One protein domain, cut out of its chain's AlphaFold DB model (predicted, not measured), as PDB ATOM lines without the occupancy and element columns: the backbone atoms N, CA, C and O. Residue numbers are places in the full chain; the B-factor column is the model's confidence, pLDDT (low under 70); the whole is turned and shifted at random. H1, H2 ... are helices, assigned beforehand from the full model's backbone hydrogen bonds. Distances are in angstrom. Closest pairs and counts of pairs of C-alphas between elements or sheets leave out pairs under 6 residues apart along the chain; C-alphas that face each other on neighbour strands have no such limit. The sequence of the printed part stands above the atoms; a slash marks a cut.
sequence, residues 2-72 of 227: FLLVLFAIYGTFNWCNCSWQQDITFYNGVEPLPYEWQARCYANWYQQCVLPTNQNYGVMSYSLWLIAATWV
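This is residues 2 to 72 of the 227 residues of an uncharacterized protein of Saprolegnia parasitica (strain CBS 223.65) (UniProt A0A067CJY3). The domain is a loose, drawn-out loop of helices: from H1 the chain runs out through H2 to a turn about Asn 28 at one end of the long axis, then folds back through H3, H4 and H5 to H6, whose last residue lies at the other end. There is no closely packed core; small H2 packs thinly on H3, and residues 4 to 12, mostly in H1, and 64 to 72, in H6, stick out as two free arms. The printed part has 71 residues, with six named helices in the order H1 to H6 and no named strand, and its class is all helix. It is loose, with a radius of gyration of the C-alphas of 15.6 A, and a rod in outline, spanning 53 by 24 by 15 A.

H3, residues 34 to 44, and H6, residues 62 to 72, are the longest helices by residues, with 11 each. H3 is 15.7 A from first to last C-alpha and begins at C-alpha 34, at (312.106, 279.691, 204.700). H6 is 15.1 A long and ends at C-alpha 72, at (348.868, 299.076, 212.179). H1, residues 2 to 10, is 12.3 A long and begins at C-alpha 2, at (336.464, 287.717, 217.716). H5, residues 54 to 60, is 10.3 A long. H2, residues 20 to 23, measures 5.7 A, and H4, residues 46 to 49, measures 5.1 A.

H3 and H2 only just touch, with 3 pairs of C-alphas within 8 A; the closest are those of Trp 20 and Trp 37, 5.6 A apart. H3 and H4 meet only through their link and are near each other, with 5 pairs of C-alphas within 10 A. H4 and H5 are apart. H5 and H6 meet only through their link, residue 61. H1 touches no helix; it is apart from H3 and from H6, for instance. In H1, H3, H5 and H6 every O i to N i+4 pair is within hydrogen-bond range. H2 and H4 are too short for such a pair; the one O i to N i+3 pair is within range in H2 and not in H4.

The two C-alphas farthest apart are those of Asn 28 and Val 72, at 52.9 A, while the first and last printed C-alphas, Phe 2 and Val 72, are 17.7 A apart. Without the stretches that stand free, the body of 53 residues spans 39 by 21 by 13 A. The printed part has no cut. The links from H3 to H4, H4 to H5 and H5 to H6 are tight, those from H1 to H2 and H2 to H3 are short, and no link is long. The mean pLDDT of the printed part is 73.3; residues 2 to 17, residue 47 and residues 49 to 60 are under 70.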
ATOM      1  N   PHE A   2     337.641 286.816 217.701       56.78
ATOM      2  CA  PHE A   2     336.464 287.717 217.716       56.78
ATOM      3  C   PHE A   2     335.287 287.270 216.817       56.78
ATOM      4  O   PHE A   2     334.145 287.247 217.261       56.78
ATOM      5  N   LEU A   3     335.563 286.817 215.587       53.53
ATOM      6  CA  LEU A   3     334.522 286.326 214.668       53.53
ATOM      7  C   LEU A   3     333.848 285.031 215.119       53.53
ATOM      8  O   LEU A   3     332.675 284.825 214.835       53.53
ATOM      9  N   LEU A   4     334.579 284.181 215.842       54.34
ATOM     10  CA  LEU A   4     334.029 282.954 216.415       54.34
ATOM     11  C   LEU A   4     333.131 283.274 217.613       54.34
ATOM     12  O   LEU A   4     332.135 282.597 217.804       54.34
ATOM     13  N   VAL A   5     333.442 284.333 218.370       61.19
ATOM     14  CA  VAL A   5     332.598 284.828 219.469       61.19
ATOM     15  C   VAL A   5     331.318 285.469 218.932       61.19
ATOM     16  O   VAL A   5     330.237 285.138 219.401       61.19
ATOM     17  N   LEU A   6     331.400 286.323 217.905       53.41
ATOM     18  CA  LEU A   6     330.205 286.887 217.263       53.41
ATOM     19  C   LEU A   6     329.336 285.806 216.608       53.41
ATOM     20  O   LEU A   6     328.123 285.811 216.790       53.41
ATOM     21  N   PHE A   7     329.942 284.852 215.901       50.56
ATOM     22  CA  PHE A   7     329.216 283.710 215.347       50.56
ATOM     23  C   PHE A   7     328.600 282.832 216.447       50.56
ATOM     24  O   PHE A   7     327.475 282.377 216.293       50.56
ATOM     25  N   ALA A   8     329.283 282.636 217.578       58.31
ATOM     26  CA  ALA A   8     328.733 281.899 218.714       58.31
ATOM     27  C   ALA A   8     327.547 282.616 219.382       58.31
ATOM     28  O   ALA A   8     326.631 281.949 219.849       58.31
ATOM     29  N   ILE A   9     327.543 283.954 219.420       55.25
ATOM     30  CA  ILE A   9     326.454 284.745 220.021       55.25
ATOM     31  C   ILE A   9     325.246 284.841 219.078       55.25
ATOM     32  O   ILE A   9     324.110 284.736 219.528       55.25
ATOM     33  N   TYR A  10     325.479 285.043 217.779       53.34
ATOM     34  CA  TYR A  10     324.420 285.373 216.818       53.34
ATOM     35  C   TYR A  10     324.075 284.237 215.843       53.34
ATOM     36  O   TYR A  10     323.134 284.358 215.062       53.34
ATOM     37  N   GLY A  11     324.819 283.127 215.862       44.50
ATOM     38  CA  GLY A  11     324.579 281.908 215.077       44.50
ATOM     39  C   GLY A  11     324.825 282.035 213.570       44.50
ATOM     40  O   GLY A  11     325.127 281.047 212.908       44.50
ATOM     41  N   THR A  12     324.720 283.239 213.005       55.09
ATOM     42  CA  THR A  12     324.950 283.538 211.589       55.09
ATOM     43  C   THR A  12     325.478 284.965 211.427       55.09
ATOM     44  O   THR A  12     325.229 285.829 212.265       55.09
ATOM     45  N   PHE A  13     326.166 285.251 210.316       56.25
ATOM     46  CA  PHE A  13     326.448 286.630 209.895       56.25
ATOM     47  C   PHE A  13     325.286 287.196 209.060       56.25
ATOM     48  O   PHE A  13     325.524 287.850 208.047       56.25
ATOM     49  N   ASN A  14     324.041 286.911 209.455       57.84
ATOM     50  CA  ASN A  14     322.829 287.316 208.750       57.84
ATOM     51  C   ASN A  14     322.083 288.366 209.585       57.84
ATOM     52  O   ASN A  14     321.496 288.050 210.614       57.84
ATOM     53  N   TRP A  15     322.161 289.632 209.167       65.25
ATOM     54  CA  TRP A  15     321.799 290.791 210.002       65.25
ATOM     55  C   TRP A  15     320.519 291.497 209.524       65.25
ATOM     56  O   TRP A  15     320.103 292.495 210.103       65.25
ATOM     57  N   CYS A  16     319.888 290.991 208.463       68.38
ATOM     58  CA  CYS A  16     318.583 291.436 207.976       68.38
ATOM     59  C   CYS A  16     317.507 290.569 208.634       68.38
ATOM     60  O   CYS A  16     317.361 289.387 208.316       68.38
ATOM     61  N   ASN A  17     316.792 291.167 209.592       68.06
ATOM     62  CA  ASN A  17     315.631 290.571 210.244       68.06
ATOM     63  C   ASN A  17     314.362 291.006 209.502       68.06
ATOM     64  O   ASN A  17     313.675 291.946 209.899       68.06
ATOM     65  N   CYS A  18     314.120 290.369 208.366       74.88
ATOM     66  CA  CYS A  18     312.931 290.571 207.555       74.88
ATOM     67  C   CYS A  18     311.962 289.406 207.677       74.88
ATOM     68  O   CYS A  18     312.306 288.330 208.159       74.88
ATOM     69  N   SER A  19     310.749 289.638 207.192       83.19
ATOM     70  CA  SER A  19     309.660 288.673 207.154       83.19
ATOM     71  C   SER A  19     309.167 288.536 205.720       83.19
ATOM     72  O   SER A  19     309.157 289.515 204.970       83.19
ATOM     73  N   TRP A  20     308.687 287.349 205.350       86.56
ATOM     74  CA  TRP A  20     308.016 287.120 204.067       86.56
ATOM     75  C   TRP A  20     306.813 288.055 203.850       86.56
ATOM     76  O   TRP A  20     306.453 288.349 202.712       86.56
ATOM     77  N   GLN A  21     306.236 288.587 204.934       87.56
ATOM     78  CA  GLN A  21     305.123 289.537 204.902       87.56
ATOM     79  C   GLN A  21     305.474 290.865 204.212       87.56
ATOM     80  O   GLN A  21     304.571 291.546 203.731       87.56
ATOM     81  N   GLN A  22     306.758 291.235 204.118       86.25
ATOM     82  CA  GLN A  22     307.180 292.427 203.367       86.25
ATOM     83  C   GLN A  22     306.898 292.303 201.864       86.25
ATOM     84  O   GLN A  22     306.620 293.303 201.211       86.25
ATOM     85  N   ASP A  23     306.892 291.077 201.339       88.94
ATOM     86  CA  ASP A  23     306.623 290.754 199.937       88.94
ATOM     87  C   ASP A  23     305.313 289.948 199.790       88.94
ATOM     88  O   ASP A  23     305.176 289.100 198.907       88.94
ATOM     89  N   ILE A  24     304.314 290.208 200.645       90.00
ATOM     90  CA  ILE A  24     303.059 289.432 200.692       90.00
ATOM     91  C   ILE A  24     302.321 289.373 199.347       90.00
ATOM     92  O   ILE A  24     301.735 288.348 199.001       90.00
ATOM     93  N   THR A  25     302.378 290.452 198.562       90.56
ATOM     94  CA  THR A  25     301.761 290.536 197.230       90.56
ATOM     95  C   THR A  25     302.484 289.676 196.202       90.56
ATOM     96  O   THR A  25     301.844 289.139 195.306       90.56
ATOM     97  N   PHE A  26     303.799 289.497 196.338       91.06
ATOM     98  CA  PHE A  26     304.568 288.598 195.482       91.06
ATOM     99  C   PHE A  26     304.272 287.127 195.799       91.06
ATOM    100  O   PHE A  26     304.179 286.309 194.887       91.06
ATOM    101  N   TYR A  27     304.085 286.801 197.079       92.00
ATOM    102  CA  TYR A  27     303.763 285.447 197.531       92.00
ATOM    103  C   TYR A  27     302.264 285.111 197.489       92.00
ATOM    104  O   TYR A  27     301.856 284.050 197.955       92.00
ATOM    105  N   ASN A  28     301.428 285.991 196.927       92.75
ATOM    106  CA  ASN A  28     299.972 285.820 196.854       92.75
ATOM    107  C   ASN A  28     299.319 285.515 198.220       92.75
ATOM    108  O   ASN A  28     298.348 284.766 198.297       92.75
ATOM    109  N   GLY A  29     299.863 286.069 199.307       91.44
ATOM    110  CA  GLY A  29     299.363 285.840 200.666       91.44
ATOM    111  C   GLY A  29     299.648 284.453 201.252       91.44
ATOM    112  O   GLY A  29     299.181 284.173 202.354       91.44
ATOM    113  N   VAL A  30     300.405 283.599 200.560       91.50
ATOM    114  CA  VAL A  30     300.793 282.264 201.039       91.50
ATOM    115  C   VAL A  30     302.215 282.313 201.579       91.50
ATOM    116  O   VAL A  30     303.093 282.876 200.939       91.50
ATOM    117  N   GLU A  31     302.456 281.716 202.746       92.19
ATOM    118  CA  GLU A  31     303.802 281.651 203.317       92.19
ATOM    119  C   GLU A  31     304.705 280.715 202.484       92.19
ATOM    120  O   GLU A  31     304.412 279.521 202.368       92.19
ATOM    121  N   PRO A  32     305.794 281.232 201.883       91.12
ATOM    122  CA  PRO A  32     306.755 280.436 201.121       91.12
ATOM    123  C   PRO A  32     307.748 279.711 202.042       91.12
ATOM    124  O   PRO A  32     307.853 279.993 203.238       91.12
ATOM    125  N   LEU A  33     308.553 278.809 201.473       92.06
ATOM    126  CA  LEU A  33     309.572 278.087 202.236       92.06
ATOM    127  C   LEU A  33     310.627 279.055 202.816       92.06
ATOM    128  O   LEU A  33     311.000 280.022 202.142       92.06
ATOM    129  N   PRO A  34     311.174 278.787 204.021       86.56
ATOM    130  CA  PRO A  34     312.106 279.691 204.700       86.56
ATOM    131  C   PRO A  34     313.289 280.174 203.852       86.56
ATOM    132  O   PRO A  34     313.661 281.345 203.907       86.56
ATOM    133  N   TYR A  35     313.857 279.291 203.027       83.62
ATOM    134  CA  TYR A  35     315.006 279.623 202.185       83.62
ATOM    135  C   TYR A  35     314.639 280.518 200.986       83.62
ATOM    136  O   TYR A  35     315.473 281.303 200.533       83.62
ATOM    137  N   GLU A  36     313.405 280.436 200.477       84.62
ATOM    138  CA  GLU A  36     312.958 281.184 199.294       84.62
ATOM    139  C   GLU A  36     312.743 282.657 199.622       84.62
ATOM    140  O   GLU A  36     313.181 283.541 198.877       84.62
ATOM    141  N   TRP A  37     312.101 282.936 200.758       86.50
ATOM    142  CA  TRP A  37     311.863 284.313 201.171       86.50
ATOM    143  C   TRP A  37     313.073 284.966 201.815       86.50
ATOM    144  O   TRP A  37     313.263 286.165 201.613       86.50
ATOM    145  N   GLN A  38     313.950 284.210 202.486       83.50
ATOM    146  CA  GLN A  38     315.229 284.759 202.936       83.50
ATOM    147  C   GLN A  38     316.060 285.256 201.753       83.50
ATOM    148  O   GLN A  38     316.493 286.405 201.766       83.50
ATOM    149  N   ALA A  39     316.250 284.449 200.705       82.69
ATOM    150  CA  ALA A  39     317.059 284.853 199.553       82.69
ATOM    151  C   ALA A  39     316.521 286.129 198.881       82.69
ATOM    152  O   ALA A  39     317.278 287.064 198.607       82.69
ATOM    153  N   ARG A  40     315.201 286.199 198.671       85.94
ATOM    154  CA  ARG A  40     314.539 287.376 198.097       85.94
ATOM    155  C   ARG A  40     314.658 288.595 199.003       85.94
ATOM    156  O   ARG A  40     314.964 289.687 198.526       85.94
ATOM    157  N   CYS A  41     314.446 288.406 200.299       82.75
ATOM    158  CA  CYS A  41     314.588 289.478 201.257       82.75
ATOM    159  C   CYS A  41     316.010 290.069 201.235       82.75
ATOM    160  O   CYS A  41     316.174 291.284 201.112       82.75
ATOM    161  N   TYR A  42     317.041 289.224 201.274       77.19
ATOM    162  CA  TYR A  42     318.432 289.674 201.193       77.19
ATOM    163  C   TYR A  42     318.760 290.366 199.867       77.19
ATOM    164  O   TYR A  42     319.600 291.259 199.842       77.19
ATOM    165  N   ALA A  43     318.109 289.996 198.767       81.75
ATOM    166  CA  ALA A  43     318.328 290.655 197.483       81.75
ATOM    167  C   ALA A  43     317.664 292.042 197.404       81.75
ATOM    168  O   ALA A  43     318.267 292.984 196.890       81.75
ATOM    169  N   ASN A  44     316.440 292.175 197.918       84.25
ATOM    170  CA  ASN A  44     315.585 293.337 197.650       84.25
ATOM    171  C   ASN A  44     315.489 294.323 198.819       84.25
ATOM    172  O   ASN A  44     315.349 295.525 198.607       84.25
ATOM    173  N   TRP A  45     315.579 293.830 200.052       79.56
ATOM    174  CA  TRP A  45     315.268 294.588 201.266       79.56
ATOM    175  C   TRP A  45     316.488 294.826 202.153       79.56
ATOM    176  O   TRP A  45     316.380 295.481 203.189       79.56
ATOM    177  N   TYR A  46     317.672 294.367 201.740       74.81
ATOM    178  CA  TYR A  46     318.905 294.496 202.517       74.81
ATOM    179  C   TYR A  46     319.191 295.930 202.973       74.81
ATOM    180  O   TYR A  46     319.490 296.147 204.142       74.81
ATOM    181  N   GLN A  47     319.021 296.928 202.098       69.88
ATOM    182  CA  GLN A  47     319.276 298.335 202.448       69.88
ATOM    183  C   GLN A  47     318.316 298.897 203.511       69.88
ATOM    184  O   GLN A  47     318.649 299.879 204.165       69.88
ATOM    185  N   GLN A  48     317.135 298.299 203.678       71.44
ATOM    186  CA  GLN A  48     316.119 298.739 204.640       71.44
ATOM    187  C   GLN A  48     316.164 297.921 205.932       71.44
ATOM    188  O   GLN A  48     316.027 298.465 207.019       71.44
ATOM    189  N   CYS A  49     316.407 296.617 205.817       69.69
ATOM    190  CA  CYS A  49     316.707 295.714 206.925       69.69
ATOM    191  C   CYS A  49     317.901 296.173 207.751       69.69
ATOM    192  O   CYS A  49     317.907 296.128 208.980       69.69
ATOM    193  N   VAL A  50     318.948 296.576 207.040       64.81
ATOM    194  CA  VAL A  50     320.188 297.057 207.609       64.81
ATOM    195  C   VAL A  50     320.020 298.566 207.790       64.81
ATOM    196  O   VAL A  50     320.684 299.362 207.133       64.81
ATOM    197  N   LEU A  51     319.065 298.969 208.644       55.19
ATOM    198  CA  LEU A  51     318.818 300.375 208.982       55.19
ATOM    199  C   LEU A  51     320.159 301.061 209.292       55.19
ATOM    200  O   LEU A  51     320.952 300.475 210.037       55.19
ATOM    201  N   PRO A  52     320.429 302.274 208.775       53.09
ATOM    202  CA  PRO A  52     321.679 302.990 208.996       53.09
ATOM    203  C   PRO A  52     321.718 303.544 210.428       53.09
ATOM    204  O   PRO A  52     321.682 304.746 210.659       53.09
ATOM    205  N   THR A  53     321.743 302.657 211.415       55.78
ATOM    206  CA  THR A  53     322.105 302.981 212.787       55.78
ATOM    207  C   THR A  53     323.625 302.924 212.899       55.78
ATOM    208  O   THR A  53     324.299 302.202 212.157       55.78
ATOM    209  N   ASN A  54     324.198 303.665 213.844       52.75
ATOM    210  CA  ASN A  54     325.651 303.717 214.050       52.75
ATOM    211  C   ASN A  54     326.257 302.315 214.272       52.75
ATOM    212  O   ASN A  54     327.380 302.039 213.854       52.75
ATOM    213  N   GLN A  55     325.480 301.408 214.875       52.62
ATOM    214  CA  GLN A  55     325.858 300.009 215.073       52.62
ATOM    215  C   GLN A  55     326.002 299.253 213.744       52.62
ATOM    216  O   GLN A  55     326.946 298.480 213.588       52.62
ATOM    217  N   ASN A  56     325.140 299.512 212.758       58.75
ATOM    218  CA  ASN A  56     325.165 298.805 211.480       58.75
ATOM    219  C   ASN A  56     326.361 299.177 210.600       58.75
ATOM    220  O   ASN A  56     326.918 298.317 209.925       58.75
ATOM    221  N   TYR A  57     326.819 300.430 210.651       57.84
ATOM    222  CA  TYR A  57     328.030 300.848 209.937       57.84
ATOM    223  C   TYR A  57     329.298 300.221 210.516       57.84
ATOM    224  O   TYR A  57     330.144 299.736 209.759       57.84
ATOM    225  N   GLY A  58     329.438 300.210 211.846       60.50
ATOM    226  CA  GLY A  58     330.579 299.581 212.519       60.50
ATOM    227  C   GLY A  58     330.647 298.083 212.235       60.50
ATOM    228  O   GLY A  58     331.719 297.539 211.975       60.50
ATOM    229  N   VAL A  59     329.481 297.442 212.177       66.19
ATOM    230  CA  VAL A  59     329.335 296.060 211.733       66.19
ATOM    231  C   VAL A  59     329.704 295.919 210.259       66.19
ATOM    232  O   VAL A  59     330.644 295.209 209.956       66.19
ATOM    233  N   MET A  60     329.061 296.599 209.313       65.88
ATOM    234  CA  MET A  60     329.347 296.414 207.879       65.88
ATOM    235  C   MET A  60     330.816 296.667 207.508       65.88
ATOM    236  O   MET A  60     331.338 296.050 206.582       65.88
ATOM    237  N   SER A  61     331.493 297.554 208.239       70.81
ATOM    238  CA  SER A  61     332.901 297.890 208.021       70.81
ATOM    239  C   SER A  61     333.888 297.097 208.889       70.81
ATOM    240  O   SER A  61     335.092 297.321 208.770       70.81
ATOM    241  N   TYR A  62     333.443 296.151 209.730       72.38
ATOM    242  CA  TYR A  62     334.309 295.477 210.714       72.38
ATOM    243  C   TYR A  62     335.534 294.808 210.069       72.38
ATOM    244  O   TYR A  62     336.628 294.827 210.633       72.38
ATOM    245  N   SER A  63     335.374 294.231 208.874       75.19
ATOM    246  CA  SER A  63     336.458 293.572 208.139       75.19
ATOM    247  C   SER A  63     337.529 294.570 207.693       75.19
ATOM    248  O   SER A  63     338.720 294.279 207.794       75.19
ATOM    249  N   LEU A  64     337.122 295.776 207.282       77.00
ATOM    250  CA  LEU A  64     338.029 296.878 206.963       77.00
ATOM    251  C   LEU A  64     338.783 297.341 208.213       77.00
ATOM    252  O   LEU A  64     339.989 297.560 208.141       77.00
ATOM    253  N   TRP A  65     338.108 297.422 209.362       76.50
ATOM    254  CA  TRP A  65     338.742 297.769 210.637       76.50
ATOM    255  C   TRP A  65     339.718 296.696 211.130       76.50
ATOM    256  O   TRP A  65     340.780 297.039 211.642       76.50
ATOM    257  N   LEU A  66     339.425 295.407 210.929       79.69
ATOM    258  CA  LEU A  66     340.362 294.318 211.232       79.69
ATOM    259  C   LEU A  66     341.603 294.375 210.342       79.69
ATOM    260  O   LEU A  66     342.716 294.191 210.837       79.69
ATOM    261  N   ILE A  67     341.434 294.653 209.047       82.50
ATOM    262  CA  ILE A  67     342.562 294.884 208.141       82.50
ATOM    263  C   ILE A  67     343.356 296.097 208.628       82.50
ATOM    264  O   ILE A  67     344.558 295.977 208.835       82.50
ATOM    265  N   ALA A  68     342.704 297.230 208.897       78.88
ATOM    266  CA  ALA A  68     343.369 298.429 209.397       78.88
ATOM    267  C   ALA A  68     344.175 298.147 210.676       78.88
ATOM    268  O   ALA A  68     345.359 298.473 210.735       78.88
ATOM    269  N   ALA A  69     343.582 297.463 211.657       76.38
ATOM    270  CA  ALA A  69     344.269 297.059 212.877       76.38
ATOM    271  C   ALA A  69     345.459 296.139 212.568       76.38
ATOM    272  O   ALA A  69     346.572 296.408 213.004       76.38
ATOM    273  N   THR A  70     345.273 295.102 211.753       85.00
ATOM    274  CA  THR A  70     346.358 294.175 211.391       85.00
ATOM    275  C   THR A  70     347.523 294.905 210.720       85.00
ATOM    276  O   THR A  70     348.676 294.613 211.008       85.00
ATOM    277  N   TRP A  71     347.245 295.890 209.866       82.19
ATOM    278  CA  TRP A  71     348.275 296.694 209.207       82.19
ATOM    279  C   TRP A  71     348.990 297.649 210.165       82.19
ATOM    280  O   TRP A  71     350.203 297.804 210.059       82.19
ATOM    281  N   VAL A  72     348.272 298.243 211.120       82.00
ATOM    282  CA  VAL A  72     348.868 299.076 212.179       82.00
ATOM    283  C   VAL A  72     349.769 298.243 213.091       82.00
ATOM    284  O   VAL A  72     350.849 298.694 213.463       82.00
TER     285      VAL A  72